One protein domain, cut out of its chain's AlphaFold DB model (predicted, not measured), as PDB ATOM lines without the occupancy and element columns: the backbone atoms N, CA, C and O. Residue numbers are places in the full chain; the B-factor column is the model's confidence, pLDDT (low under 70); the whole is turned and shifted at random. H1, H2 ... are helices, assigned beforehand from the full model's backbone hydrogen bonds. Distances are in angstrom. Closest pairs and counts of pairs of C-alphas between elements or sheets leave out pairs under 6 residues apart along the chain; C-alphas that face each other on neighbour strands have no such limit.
ATOM      1  N   LYS A 204     195.216 148.815 177.067       97.31
ATOM      2  CA  LYS A 204     194.579 150.040 177.568       97.31
ATOM      3  C   LYS A 204     195.356 151.298 177.190       97.31
ATOM      4  O   LYS A 204     194.759 152.357 177.101       97.31
ATOM      5  N   LEU A 205     196.661 151.198 176.963       97.56
ATOM      6  CA  LEU A 205     197.491 152.332 176.549       97.56
ATOM      7  C   LEU A 205     197.602 152.467 175.025       97.56
ATOM      8  O   LEU A 205     198.285 153.367 174.541       97.56
ATOM      9  N   ASP A 206     196.949 151.593 174.254       97.56
ATOM     10  CA  ASP A 206     196.865 151.771 172.809       97.56
ATOM     11  C   ASP A 206     196.026 153.027 172.482       97.56
ATOM     12  O   ASP A 206     194.858 153.108 172.883       97.56
ATOM     13  N   PRO A 207     196.571 154.002 171.723       97.50
ATOM     14  CA  PRO A 207     195.881 155.263 171.467       97.50
ATOM     15  C   PRO A 207     194.517 155.113 170.793       97.50
ATOM     16  O   PRO A 207     193.604 155.897 171.060       97.50
ATOM     17  N   LYS A 208     194.359 154.111 169.918       96.62
ATOM     18  CA  LYS A 208     193.095 153.864 169.219       96.62
ATOM     19  C   LYS A 208     192.055 153.326 170.199       96.62
ATOM     20  O   LYS A 208     190.910 153.778 170.163       96.62
ATOM     21  N   ASN A 209     192.447 152.406 171.077       97.00
ATOM     22  CA  ASN A 209     191.567 151.865 172.109       97.00
ATOM     23  C   ASN A 209     191.126 152.946 173.098       97.00
ATOM     24  O   ASN A 209     189.935 153.069 173.369       97.00
ATOM     25  N   MET A 210     192.057 153.771 173.576       97.44
ATOM     26  CA  MET A 210     191.750 154.899 174.458       97.44
ATOM     27  C   MET A 210     190.753 155.866 173.815       97.44
ATOM     28  O   MET A 210     189.699 156.136 174.387       97.44
ATOM     29  N   LEU A 211     191.048 156.333 172.597       95.81
ATOM     30  CA  LEU A 211     190.186 157.272 171.881       95.81
ATOM     31  C   LEU A 211     188.775 156.698 171.691       95.81
ATOM     32  O   LEU A 211     187.786 157.396 171.920       95.81
ATOM     33  N   LEU A 212     188.665 155.424 171.303       95.12
ATOM     34  CA  LEU A 212     187.370 154.777 171.090       95.12
ATOM     35  C   LEU A 212     186.593 154.580 172.399       95.12
ATOM     36  O   LEU A 212     185.392 154.844 172.430       95.12
ATOM     37  N   ALA A 213     187.256 154.140 173.470       95.94
ATOM     38  CA  ALA A 213     186.615 153.926 174.765       95.94
ATOM     39  C   ALA A 213     186.134 155.252 175.364       95.94
ATOM     40  O   ALA A 213     184.965 155.380 175.721       95.94
ATOM     41  N   PHE A 214     187.010 156.255 175.422       95.06
ATOM     42  CA  PHE A 214     186.737 157.514 176.117       95.06
ATOM     43  C   PHE A 214     185.786 158.420 175.339       95.06
ATOM     44  O   PHE A 214     185.051 159.186 175.945       95.06
ATOM     45  N   SER A 215     185.746 158.317 174.004       93.12
ATOM     46  CA  SER A 215     184.790 159.095 173.199       93.12
ATOM     47  C   SER A 215     183.353 158.600 173.341       93.12
ATOM     48  O   SER A 215     182.415 159.298 172.954       93.12
ATOM     49  N   ARG A 216     183.179 157.391 173.886       92.56
ATOM     50  CA  ARG A 216     181.886 156.808 174.244       92.56
ATOM     51  C   ARG A 216     181.598 156.996 175.730       92.56
ATOM     52  O   ARG A 216     180.490 157.377 176.065       92.56
ATOM     53  N   GLU A 217     182.594 156.749 176.581       93.38
ATOM     54  CA  GLU A 217     182.479 156.785 178.041       93.38
ATOM     55  C   GLU A 217     183.792 157.289 178.685       93.38
ATOM     56  O   GLU A 217     184.700 156.497 178.979       93.38
ATOM     57  N   PRO A 218     183.929 158.610 178.919       91.81
ATOM     58  CA  PRO A 218     185.175 159.219 179.396       91.81
ATOM     59  C   PRO A 218     185.673 158.677 180.740       91.81
ATOM     60  O   PRO A 218     186.878 158.623 180.994       91.81
ATOM     61  N   PHE A 219     184.763 158.208 181.601       91.50
ATOM     62  CA  PHE A 219     185.110 157.710 182.931       91.50
ATOM     63  C   PHE A 219     186.041 156.490 182.914       91.50
ATOM     64  O   PHE A 219     186.711 156.227 183.918       91.50
ATOM     65  N   TYR A 220     186.139 155.768 181.790       94.56
ATOM     66  CA  TYR A 220     187.096 154.672 181.631       94.56
ATOM     67  C   TYR A 220     188.556 155.122 181.656       94.56
ATOM     68  O   TYR A 220     189.436 154.280 181.840       94.56
ATOM     69  N   PHE A 221     188.838 156.424 181.577       93.75
ATOM     70  CA  PHE A 221     190.171 156.951 181.860       93.75
ATOM     71  C   PHE A 221     190.665 156.545 183.257       93.75
ATOM     72  O   PHE A 221     191.830 156.204 183.436       93.75
ATOM     73  N   ASN A 222     189.761 156.432 184.237       91.38
ATOM     74  CA  ASN A 222     190.100 155.978 185.588       91.38
ATOM     75  C   ASN A 222     190.545 154.504 185.658       91.38
ATOM     76  O   ASN A 222     191.038 154.066 186.698       91.38
ATOM     77  N   ALA A 223     190.367 153.730 184.582       94.81
ATOM     78  CA  ALA A 223     190.746 152.321 184.521       94.81
ATOM     79  C   ALA A 223     192.219 152.086 184.136       94.81
ATOM     80  O   ALA A 223     192.665 150.935 184.181       94.81
ATOM     81  N   ILE A 224     192.963 153.133 183.754       95.75
ATOM     82  CA  ILE A 224     194.418 153.063 183.529       95.75
ATOM     83  C   ILE A 224     195.170 153.423 184.819       95.75
ATOM     84  O   ILE A 224     194.621 154.060 185.718       95.75
ATOM     85  N   GLU A 225     196.433 153.010 184.942       94.94
ATOM     86  CA  GLU A 225     197.232 153.306 186.136       94.94
ATOM     87  C   GLU A 225     197.447 154.816 186.322       94.94
ATOM     88  O   GLU A 225     197.693 155.534 185.358       94.94
ATOM     89  N   LYS A 226     197.449 155.302 187.572       88.00
ATOM     90  CA  LYS A 226     197.584 156.742 187.873       88.00
ATOM     91  C   LYS A 226     198.785 157.409 187.202       88.00
ATOM     92  O   LYS A 226     198.658 158.512 186.701       88.00
ATOM     93  N   LYS A 227     199.948 156.749 187.167       89.56
ATOM     94  CA  LYS A 227     201.135 157.298 186.489       89.56
ATOM     95  C   LYS A 227     200.911 157.527 184.989       89.56
ATOM     96  O   LYS A 227     201.457 158.473 184.444       89.56
ATOM     97  N   GLU A 228     200.095 156.692 184.348       94.44
ATOM     98  CA  GLU A 228     199.770 156.807 182.925       94.44
ATOM     99  C   GLU A 228     198.669 157.840 182.679       94.44
ATOM    100  O   GLU A 228     198.663 158.472 181.628       94.44
ATOM    101  N   GLN A 229     197.780 158.073 183.652       88.44
ATOM    102  CA  GLN A 229     196.809 159.177 183.600       88.44
ATOM    103  C   GLN A 229     197.495 160.546 183.527       88.44
ATOM    104  O   GLN A 229     196.947 161.488 182.970       88.44
ATOM    105  N   TYR A 230     198.711 160.648 184.058       84.25
ATOM    106  CA  TYR A 230     199.514 161.865 184.029       84.25
ATOM    107  C   TYR A 230     200.389 162.007 182.775       84.25
ATOM    108  O   TYR A 230     201.049 163.024 182.589       84.25
ATOM    109  N   ASN A 231     200.410 161.006 181.892       88.19
ATOM    110  CA  ASN A 231     201.178 161.080 180.656       88.19
ATOM    111  C   ASN A 231     200.537 162.084 179.677       88.19
ATOM    112  O   ASN A 231     199.352 161.979 179.358       88.19
ATOM    113  N   ILE A 232     201.334 163.025 179.157       83.31
ATOM    114  CA  ILE A 232     200.874 164.084 178.242       83.31
ATOM    115  C   ILE A 232     200.154 163.542 176.996       83.31
ATOM    116  O   ILE A 232     199.146 164.107 176.578       83.31
ATOM    117  N   GLU A 233     200.632 162.447 176.403       91.19
ATOM    118  CA  GLU A 233     200.022 161.880 175.196       91.19
ATOM    119  C   GLU A 233     198.662 161.249 175.510       91.19
ATOM    120  O   GLU A 233     197.710 161.412 174.749       91.19
ATOM    121  N   ASN A 234     198.534 160.623 176.682       93.00
ATOM    122  CA  ASN A 234     197.274 160.049 177.147       93.00
ATOM    123  C   ASN A 234     196.223 161.129 177.431       93.00
ATOM    124  O   ASN A 234     195.050 160.943 177.109       93.00
ATOM    125  N   ILE A 235     196.646 162.271 177.979       87.00
ATOM    126  CA  ILE A 235     195.758 163.412 178.222       87.00
ATOM    127  C   ILE A 235     195.295 164.039 176.903       87.00
ATOM    128  O   ILE A 235     194.107 164.307 176.754       87.00
ATOM    129  N   LYS A 236     196.181 164.191 175.909       86.69
ATOM    130  CA  LYS A 236     195.787 164.654 174.563       86.69
ATOM    131  C   LYS A 236     194.740 163.741 173.919       86.69
ATOM    132  O   LYS A 236     193.843 164.227 173.237       86.69
ATOM    133  N   ILE A 237     194.852 162.426 174.112       93.56
ATOM    134  CA  ILE A 237     193.854 161.471 173.610       93.56
ATOM    135  C   ILE A 237     192.521 161.646 174.342       93.56
ATOM    136  O   ILE A 237     191.476 161.631 173.694       93.56
ATOM    137  N   LEU A 238     192.545 161.824 175.667       91.06
ATOM    138  CA  LEU A 238     191.335 162.076 176.448       91.06
ATOM    139  C   LEU A 238     190.644 163.381 176.032       91.06
ATOM    140  O   LEU A 238     189.435 163.372 175.842       91.06
ATOM    141  N   ASP A 239     191.396 164.461 175.828       84.62
ATOM    142  CA  ASP A 239     190.873 165.739 175.328       84.62
ATOM    143  C   ASP A 239     190.153 165.561 173.978       84.62
ATOM    144  O   ASP A 239     188.965 165.865 173.833       84.62
ATOM    145  N   GLN A 240     190.817 164.920 173.010       88.56
ATOM    146  CA  GLN A 240     190.199 164.583 171.721       88.56
ATOM    147  C   GLN A 240     188.943 163.717 171.880       88.56
ATOM    148  O   GLN A 240     187.951 163.909 171.173       88.56
ATOM    149  N   ALA A 241     188.979 162.751 172.795       92.19
ATOM    150  CA  ALA A 241     187.854 161.877 173.071       92.19
ATOM    151  C   ALA A 241     186.664 162.639 173.670       92.19
ATOM    152  O   ALA A 241     185.535 162.420 173.230       92.19
ATOM    153  N   LEU A 242     186.907 163.569 174.597       86.75
ATOM    154  CA  LEU A 242     185.886 164.433 175.193       86.75
ATOM    155  C   LEU A 242     185.230 165.338 174.151       86.75
ATOM    156  O   LEU A 242     184.004 165.440 174.118       86.75
ATOM    157  N   MET A 243     186.007 165.906 173.222       85.00
ATOM    158  CA  MET A 243     185.444 166.659 172.096       85.00
ATOM    159  C   MET A 243     184.464 165.808 171.269       85.00
ATOM    160  O   MET A 243     183.391 166.281 170.886       85.00
ATOM    161  N   ILE A 244     184.812 164.545 170.991       89.69
ATOM    162  CA  ILE A 244     183.943 163.612 170.253       89.69
ATOM    163  C   ILE A 244     182.708 163.249 171.086       89.69
ATOM    164  O   ILE A 244     181.592 163.274 170.560       89.69
ATOM    165  N   TYR A 245     182.894 162.940 172.370       88.88
ATOM    166  CA  TYR A 245     181.818 162.603 173.299       88.88
ATOM    167  C   TYR A 245     180.787 163.736 173.388       88.88
ATOM    168  O   TYR A 245     179.593 163.501 173.182       88.88
ATOM    169  N   ASN A 246     181.242 164.975 173.592       84.06
ATOM    170  CA  ASN A 246     180.390 166.164 173.673       84.06
ATOM    171  C   ASN A 246     179.629 166.397 172.364       84.06
ATOM    172  O   ASN A 246     178.418 166.634 172.365       84.06
ATOM    173  N   LYS A 247     180.313 166.239 171.225       86.94
ATOM    174  CA  LYS A 247     179.694 166.355 169.900       86.94
ATOM    175  C   LYS A 247     178.605 165.307 169.660       86.94
ATOM    176  O   LYS A 247     177.613 165.628 169.010       86.94
ATOM    177  N   ASN A 248     178.796 164.074 170.125       88.25
ATOM    178  CA  ASN A 248     177.850 162.978 169.908       88.25
ATOM    179  C   ASN A 248     176.649 163.038 170.852       88.25
ATOM    180  O   ASN A 248     175.562 162.614 170.467       88.25
ATOM    181  N   ASN A 249     176.839 163.555 172.066       83.75
ATOM    182  CA  ASN A 249     175.793 163.536 173.079       83.75
ATOM    183  C   ASN A 249     174.858 164.741 173.045       83.75
ATOM    184  O   ASN A 249     173.811 164.616 173.666       83.75
ATOM    185  N   GLN A 250     175.198 165.845 172.346       69.50
ATOM    186  CA  GLN A 250     174.376 167.064 172.144       69.50
ATOM    187  C   GLN A 250     173.272 167.252 173.200       69.50
ATOM    188  O   GLN A 250     172.096 167.409 172.860       69.50
ATOM    189  N   LYS A 251     173.627 167.190 174.491       56.38
ATOM    190  CA  LYS A 251     172.677 167.523 175.545       56.38
ATOM    191  C   LYS A 251     172.427 169.015 175.375       56.38
ATOM    192  O   LYS A 251     173.381 169.777 175.195       56.38
ATOM    193  N   GLU A 252     171.160 169.426 175.345       53.53
ATOM    194  CA  GLU A 252     170.863 170.854 175.368       53.53
ATOM    195  C   GLU A 252     171.595 171.484 176.566       53.53
ATOM    196  O   GLU A 252     171.716 170.827 177.606       53.53
ATOM    197  N   PRO A 253     172.094 172.728 176.446       54.00
ATOM    198  CA  PRO A 253     172.939 173.365 177.456       54.00
ATOM    199  C   PRO A 253     172.377 173.445 178.883       54.00
ATOM    200  O   PRO A 253     173.048 173.914 179.795       54.00
ATOM    201  N   GLU A 254     171.134 173.039 179.100       54.84
ATOM    202  CA  GLU A 254     170.447 173.152 180.379       54.84
ATOM    203  C   GLU A 254     170.691 171.947 181.313       54.84
ATOM    204  O   GLU A 254     170.406 172.051 182.503       54.84
ATOM    205  N   ASP A 255     171.293 170.846 180.831       52.88
ATOM    206  CA  ASP A 255     171.505 169.592 181.593       52.88
ATOM    207  C   ASP A 255     172.985 169.311 181.971       52.88
ATOM    208  O   ASP A 255     173.358 168.187 182.318       52.88
ATOM    209  N   TYR A 256     173.858 170.329 181.938       51.00
ATOM    210  CA  TYR A 256     175.317 170.206 182.155       51.00
ATOM    211  C   TYR A 256     175.776 169.756 183.558       51.00
ATOM    212  O   TYR A 256     176.976 169.624 183.783       51.00
ATOM    213  N   THR A 257     174.876 169.471 184.501       53.94
ATOM    214  CA  THR A 257     175.266 169.149 185.892       53.94
ATOM    215  C   THR A 257     176.118 167.881 186.061       53.94
ATOM    216  O   THR A 257     176.857 167.793 187.035       53.94
ATOM    217  N   GLU A 258     176.071 166.922 185.130       52.03
ATOM    218  CA  GLU A 258     176.932 165.720 185.177       52.03
ATOM    219  C   GLU A 258     178.280 165.914 184.462       52.03
ATOM    220  O   GLU A 258     179.268 165.269 184.806       52.03
ATOM    221  N   LEU A 259     178.336 166.808 183.470       51.91
ATOM    222  CA  LEU A 259     179.552 167.107 182.701       51.91
ATOM    223  C   LEU A 259     180.515 167.994 183.494       51.91
ATOM    224  O   LEU A 259     181.726 167.788 183.430       51.91
ATOM    225  N   THR A 260     179.978 168.891 184.330       54.66
ATOM    226  CA  THR A 260     180.783 169.736 185.221       54.66
ATOM    227  C   THR A 260     181.666 168.934 186.164       54.66
ATOM    228  O   THR A 260     182.741 169.407 186.496       54.66
ATOM    229  N   ASP A 261     181.269 167.723 186.563       59.91
ATOM    230  CA  ASP A 261     182.083 166.910 187.470       59.91
ATOM    231  C   ASP A 261     183.299 166.298 186.765       59.91
ATOM    232  O   ASP A 261     184.369 166.213 187.367       59.91
ATOM    233  N   PHE A 262     183.177 165.885 185.497       58.91
ATOM    234  CA  PHE A 262     184.294 165.259 184.786       58.91
ATOM    235  C   PHE A 262     185.303 166.288 184.275       58.91
ATOM    236  O   PHE A 262     186.503 166.071 184.446       58.91
ATOM    237  N   ASP A 263     184.833 167.421 183.749       62.69
ATOM    238  CA  ASP A 263     185.701 168.540 183.365       62.69
ATOM    239  C   ASP A 263     186.395 169.144 184.596       62.69
ATOM    240  O   ASP A 263     187.594 169.422 184.551       62.69
ATOM    241  N   ASP A 264     185.712 169.230 185.747       68.81
ATOM    242  CA  ASP A 264     186.348 169.629 187.008       68.81
ATOM    243  C   ASP A 264     187.409 168.624 187.463       68.81
ATOM    244  O   ASP A 264     188.457 169.024 187.971       68.81
ATOM    245  N   ILE A 265     187.131 167.318 187.379       64.25
ATOM    246  CA  ILE A 265     188.076 166.276 187.805       64.25
ATOM    247  C   ILE A 265     189.289 166.270 186.880       64.25
ATOM    248  O   ILE A 265     190.420 166.256 187.372       64.25
ATOM    249  N   LEU A 266     189.067 166.320 185.567       67.56
ATOM    250  CA  LEU A 266     190.135 166.356 184.584       67.56
ATOM    251  C   LEU A 266     190.952 167.641 184.723       67.56
ATOM    252  O   LEU A 266     192.171 167.564 184.845       67.56
ATOM    253  N   GLY A 267     190.298 168.799 184.821       72.50
ATOM    254  CA  GLY A 267     190.953 170.082 185.060       72.50
ATOM    255  C   GLY A 267     191.770 170.079 186.352       72.50
ATOM    256  O   GLY A 267     192.926 170.494 186.355       72.50
ATOM    257  N   LYS A 268     191.235 169.530 187.453       74.75
ATOM    258  CA  LYS A 268     191.965 169.415 188.730       74.75
ATOM    259  C   LYS A 268     193.170 168.483 188.635       74.75
ATOM    260  O   LYS A 268     194.216 168.811 189.193       74.75
ATOM    261  N   GLU A 269     193.050 167.339 187.969       68.62
ATOM    262  CA  GLU A 269     194.158 166.385 187.847       68.62
ATOM    263  C   GLU A 269     195.220 166.855 186.840       68.62
ATOM    264  O   GLU A 269     196.411 166.726 187.127       68.62
ATOM    265  N   ILE A 270     194.820 167.500 185.739       71.69
ATOM    266  CA  ILE A 270     195.726 168.183 184.802       71.69
ATOM    267  C   ILE A 270     196.491 169.296 185.521       71.69
ATOM    268  O   ILE A 270     197.722 169.327 185.472       71.69
ATOM    269  N   MET A 271     195.790 170.174 186.248       76.19
ATOM    270  CA  MET A 271     196.423 171.274 186.981       76.19
ATOM    271  C   MET A 271     197.357 170.762 188.073       76.19
ATOM    272  O   MET A 271     198.481 171.243 188.198       76.19
ATOM    273  N   ARG A 272     196.949 169.730 188.819       73.94
ATOM    274  CA  ARG A 272     197.811 169.094 189.824       73.94
ATOM    275  C   ARG A 272     199.054 168.476 189.186       73.94
ATOM    276  O   ARG A 272     200.130 168.568 189.775       73.94
ATOM    277  N   TYR A 273     198.941 167.823 188.031       74.69
ATOM    278  CA  TYR A 273     200.113 167.295 187.331       74.69
ATOM    279  C   TYR A 273     201.055 168.421 186.917       74.69
ATOM    280  O   TYR A 273     202.237 168.398 187.257       74.69
ATOM    281  N   TYR A 274     200.501 169.441 186.262       76.31
ATOM    282  CA  TYR A 274     201.231 170.615 185.809       76.31
ATOM    283  C   TYR A 274     201.994 171.314 186.946       76.31
ATOM    284  O   TYR A 274     203.176 171.636 186.802       76.31
ATOM    285  N   GLU A 275     201.356 171.496 188.104       81.44
ATOM    286  CA  GLU A 275     201.973 172.094 189.294       81.44
ATOM    287  C   GLU A 275     203.171 171.291 189.824       81.44
ATOM    288  O   GLU A 275     204.085 171.871 190.411       81.44
ATOM    289  N   ASN A 276     203.188 169.974 189.600       79.06
ATOM    290  CA  ASN A 276     204.249 169.077 190.060       79.06
ATOM    291  C   ASN A 276     205.381 168.872 189.038       79.06
ATOM    292  O   ASN A 276     206.377 168.229 189.374       79.06
ATOM    293  N   LEU A 277     205.271 169.411 187.819       78.62
ATOM    294  CA  LEU A 277     206.342 169.329 186.827       78.62
ATOM    295  C   LEU A 277     207.536 170.212 187.214       78.62
ATOM    296  O   LEU A 277     207.397 171.409 187.510       78.62
ATOM    297  N   GLU A 278     208.735 169.632 187.149       88.50
ATOM    298  CA  GLU A 278     209.980 170.395 187.217       88.50
ATOM    299  C   GLU A 278     210.106 171.322 185.996       88.50
ATOM    300  O   GLU A 278     209.592 171.044 184.910       88.50
ATOM    301  N   GLU A 279     210.790 172.456 186.169       88.88
ATOM    302  CA  GLU A 279     211.078 173.365 185.056       88.88
ATOM    303  C   GLU A 279     211.887 172.634 183.977       88.88
ATOM    304  O   GLU A 279     213.006 172.176 184.217       88.88
ATOM    305  N   GLY A 280     211.320 172.523 182.777       88.88
ATOM    306  CA  GLY A 280     211.883 171.693 181.723       88.88
ATOM    307  C   GLY A 280     211.054 171.702 180.445       88.88
ATOM    308  O   GLY A 280     210.098 172.462 180.293       88.88
ATOM    309  N   GLU A 281     211.447 170.860 179.494       85.12
ATOM    310  CA  GLU A 281     210.793 170.754 178.186       85.12
ATOM    311  C   GLU A 281     209.310 170.377 178.310       85.12
ATOM    312  O   GLU A 281     208.466 170.997 177.671       85.12
ATOM    313  N   GLU A 282     208.983 169.444 179.202       76.75
ATOM    314  CA  GLU A 282     207.613 168.980 179.430       76.75
ATOM    315  C   GLU A 282     206.703 170.081 179.997       76.75
ATOM    316  O   GLU A 282     205.621 170.337 179.468       76.75
ATOM    317  N   LYS A 283     207.169 170.825 181.010       84.12
ATOM    318  CA  LYS A 283     206.424 171.970 181.559       84.12
ATOM    319  C   LYS A 283     206.250 173.092 180.534       84.12
ATOM    320  O   LYS A 283     205.217 173.758 180.501       84.12
ATOM    321  N   ASN A 284     207.238 173.291 179.661       84.75
ATOM    322  CA  ASN A 284     207.142 174.251 178.562       84.75
ATOM    323  C   ASN A 284     206.109 173.835 177.506       84.75
ATOM    324  O   ASN A 284     205.411 174.703 176.986       84.75
ATOM    325  N   GLN A 285     205.983 172.539 177.209       78.00
ATOM    326  CA  GLN A 285     204.939 172.024 176.318       78.00
ATOM    327  C   GLN A 285     203.545 172.231 176.925       78.00
ATOM    328  O   GLN A 285     202.659 172.748 176.247       78.00
ATOM    329  N   TRP A 286     203.370 171.946 178.217       78.50
ATOM    330  CA  TRP A 286     202.121 172.229 178.932       78.50
ATOM    331  C   TRP A 286     201.745 173.709 178.932       78.50
ATOM    332  O   TRP A 286     200.605 174.060 178.645       78.50
ATOM    333  N   ASN A 287     202.717 174.592 179.165       81.50
ATOM    334  CA  ASN A 287     202.515 176.037 179.083       81.50
ATOM    335  C   ASN A 287     202.037 176.509 177.702       81.50
ATOM    336  O   ASN A 287     201.374 177.539 177.605       81.50
ATOM    337  N   GLN A 288     202.402 175.808 176.626       79.88
ATOM    338  CA  GLN A 288     201.908 176.117 175.284       79.88
ATOM    339  C   GLN A 288     200.477 175.619 175.085       79.88
ATOM    340  O   GLN A 288     199.687 176.332 174.478       79.88
ATOM    341  N   ILE A 289     200.142 174.440 175.617       71.81
ATOM    342  CA  ILE A 289     198.795 173.858 175.537       71.81
ATOM    343  C   ILE A 289     197.788 174.727 176.299       71.81
ATOM    344  O   ILE A 289     196.805 175.151 175.703       71.81
ATOM    345  N   MET A 290     198.084 175.092 177.552       76.00
ATOM    346  CA  MET A 290     197.195 175.935 178.371       76.00
ATOM    347  C   MET A 290     196.917 177.297 177.716       76.00
ATOM    348  O   MET A 290     195.793 177.775 177.725       76.00
ATOM    349  N   LYS A 291     197.923 177.897 177.061       80.88
ATOM    350  CA  LYS A 291     197.751 179.169 176.339       80.88
ATOM    351  C   LYS A 291     196.832 179.073 175.121       80.88
ATOM    352  O   LYS A 291     196.260 180.087 174.736       80.88
ATOM    353  N   ILE A 292     196.769 177.909 174.471       72.81
ATOM    354  CA  ILE A 292     195.901 177.681 173.305       72.81
ATOM    355  C   ILE A 292     194.444 177.537 173.751       72.81
ATOM    356  O   ILE A 292     193.553 178.000 173.044       72.81
ATOM    357  N   ASP A 293     194.203 176.932 174.914       64.56
ATOM    358  CA  ASP A 293     192.855 176.845 175.485       64.56
ATOM    359  C   ASP A 293     192.329 178.218 175.900       64.56
ATOM    360  O   ASP A 293     191.251 178.606 175.455       64.56
ATOM    361  N   ASP A 294     193.147 179.011 176.605       70.69
ATOM    362  CA  ASP A 294     192.780 180.381 176.995       70.69
ATOM    363  C   ASP A 294     192.357 181.237 175.779       70.69
ATOM    364  O   ASP A 294     191.472 182.081 175.882       70.69
ATOM    365  N   THR A 295     192.961 181.010 174.602       69.12
ATOM    366  CA  THR A 295     192.615 181.754 173.375       69.12
ATOM    367  C   THR A 295     191.342 181.254 172.693       69.12
ATOM    368  O   THR A 295     190.640 182.055 172.081       69.12
ATOM    369  N   LYS A 296     191.007 179.962 172.792       63.38
ATOM    370  CA  LYS A 296     189.740 179.433 172.255       63.38
ATOM    371  C   LYS A 296     188.534 179.908 173.058       63.38
ATOM    372  O   LYS A 296     187.490 180.176 172.468       63.38
ATOM    373  N   ASP A 297     188.683 180.025 174.374       61.38
ATOM    374  CA  ASP A 297     187.629 180.553 175.242       61.38
ATOM    375  C   ASP A 297     187.367 182.044 174.970       61.38
ATOM    376  O   ASP A 297     186.223 182.493 175.032       61.38
ATOM    377  N   GLU A 298     188.399 182.817 174.610       70.19
ATOM    378  CA  GLU A 298     188.242 184.203 174.147       70.19
ATOM    379  C   GLU A 298     187.499 184.274 172.797       70.19
ATOM    380  O   GLU A 298     186.540 185.032 172.672       70.19
ATOM    381  N   GLU A 299     187.862 183.436 171.814       66.56
ATOM    382  CA  GLU A 299     187.198 183.398 170.496       66.56
ATOM    383  C   GLU A 299     185.726 182.957 170.576       66.56
ATOM    384  O   GLU A 299     184.881 183.493 169.861       66.56
ATOM    385  N   LEU A 300     185.396 182.008 171.460       50.31
ATOM    386  CA  LEU A 300     184.013 181.572 171.667       50.31
ATOM    387  C   LEU A 300     183.151 182.648 172.330       50.31
ATOM    388  O   LEU A 300     181.953 182.668 172.075       50.31
ATOM    389  N   ASN A 301     183.719 183.529 173.159       56.50
ATOM    390  CA  ASN A 301     182.968 184.605 173.813       56.50
ATOM    391  C   ASN A 301     182.681 185.794 172.877       56.50
ATOM    392  O   ASN A 301     181.622 186.407 173.005       56.50
ATOM    393  N   ASP A 302     183.563 186.081 171.912       64.31
ATOM    394  CA  ASP A 302     183.385 187.173 170.938       64.31
ATOM    395  C   ASP A 302     182.230 186.921 169.938       64.31
ATOM    396  O   ASP A 302     181.661 187.869 169.398       64.31
ATOM    397  N   ASP A 303     181.835 185.662 169.711       51.28
ATOM    398  CA  ASP A 303     180.727 185.295 168.809       51.28
ATOM    399  C   ASP A 303     179.322 185.445 169.447       51.28
ATOM    400  O   ASP A 303     178.307 185.306 168.753       51.28
ATOM    401  N   PHE A 304     179.237 185.735 170.754       44.31
ATOM    402  CA  PHE A 304     177.974 185.903 171.494       44.31
ATOM    403  C   PHE A 304     177.668 187.353 171.941       44.31
ATOM    404  O   PHE A 304     176.623 187.560 172.570       44.31
ATOM    405  N   GLU A 305     178.504 188.349 171.606       44.44
ATOM    406  CA  GLU A 305     178.219 189.797 171.790       44.44
ATOM    407  C   GLU A 305     177.547 190.458 170.569       44.44
ATOM    408  O   GLU A 305     176.615 191.276 170.783       44.44
TER     409      GLU A 305
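AT A GLANCE: This is residues 204 to 305 of the 305 residues of an uncharacterized protein of Candidatus Peregrinibacteria bacterium (UniProt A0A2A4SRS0). Three long helices, H4, H5 and H6, fold back and forth as a zigzag; short H1 and H2 pack on H4, and residues 291 to 305 stick out. The 102 printed residues have six named helices, H1 to H6 in order, and no named strand. The class is all helix, compact, with a radius of gyration of the C-alphas of 14.7 A and spans of 39 by 31 by 22 A.

IN THESE COORDINATES: H6, residues 281 to 302, is 32.8 A long, ending at C-alpha (183.385, 187.173, 170.938). H5 is residues 259 to 276, 25.8 A; H4, 232 to 249, 25.6 A; H3, 226 to 229; H2, 218 to 223; H1, 207 to 214, from C-alpha (195.881, 155.263, 171.467).

HOW THE PARTS SIT: H6 and H5 are close but not clearly touching, C-alphas 283 and 274 closest at 6.8 A. H5 and H4 are near each other. H4 touches H1, C-alphas 241 and 211 closest at 5.3 A. Every O i to N i+4 pair is within hydrogen-bond range in H1, H4 and H5, 17 of 18 in H6, 0 of 2 in H2, whose O i to N i+3 pairs are 3 of 3.

THE WHOLE: The printed part has no cut and no long link. Residues 250 to 266 are among 29 with pLDDT under 70.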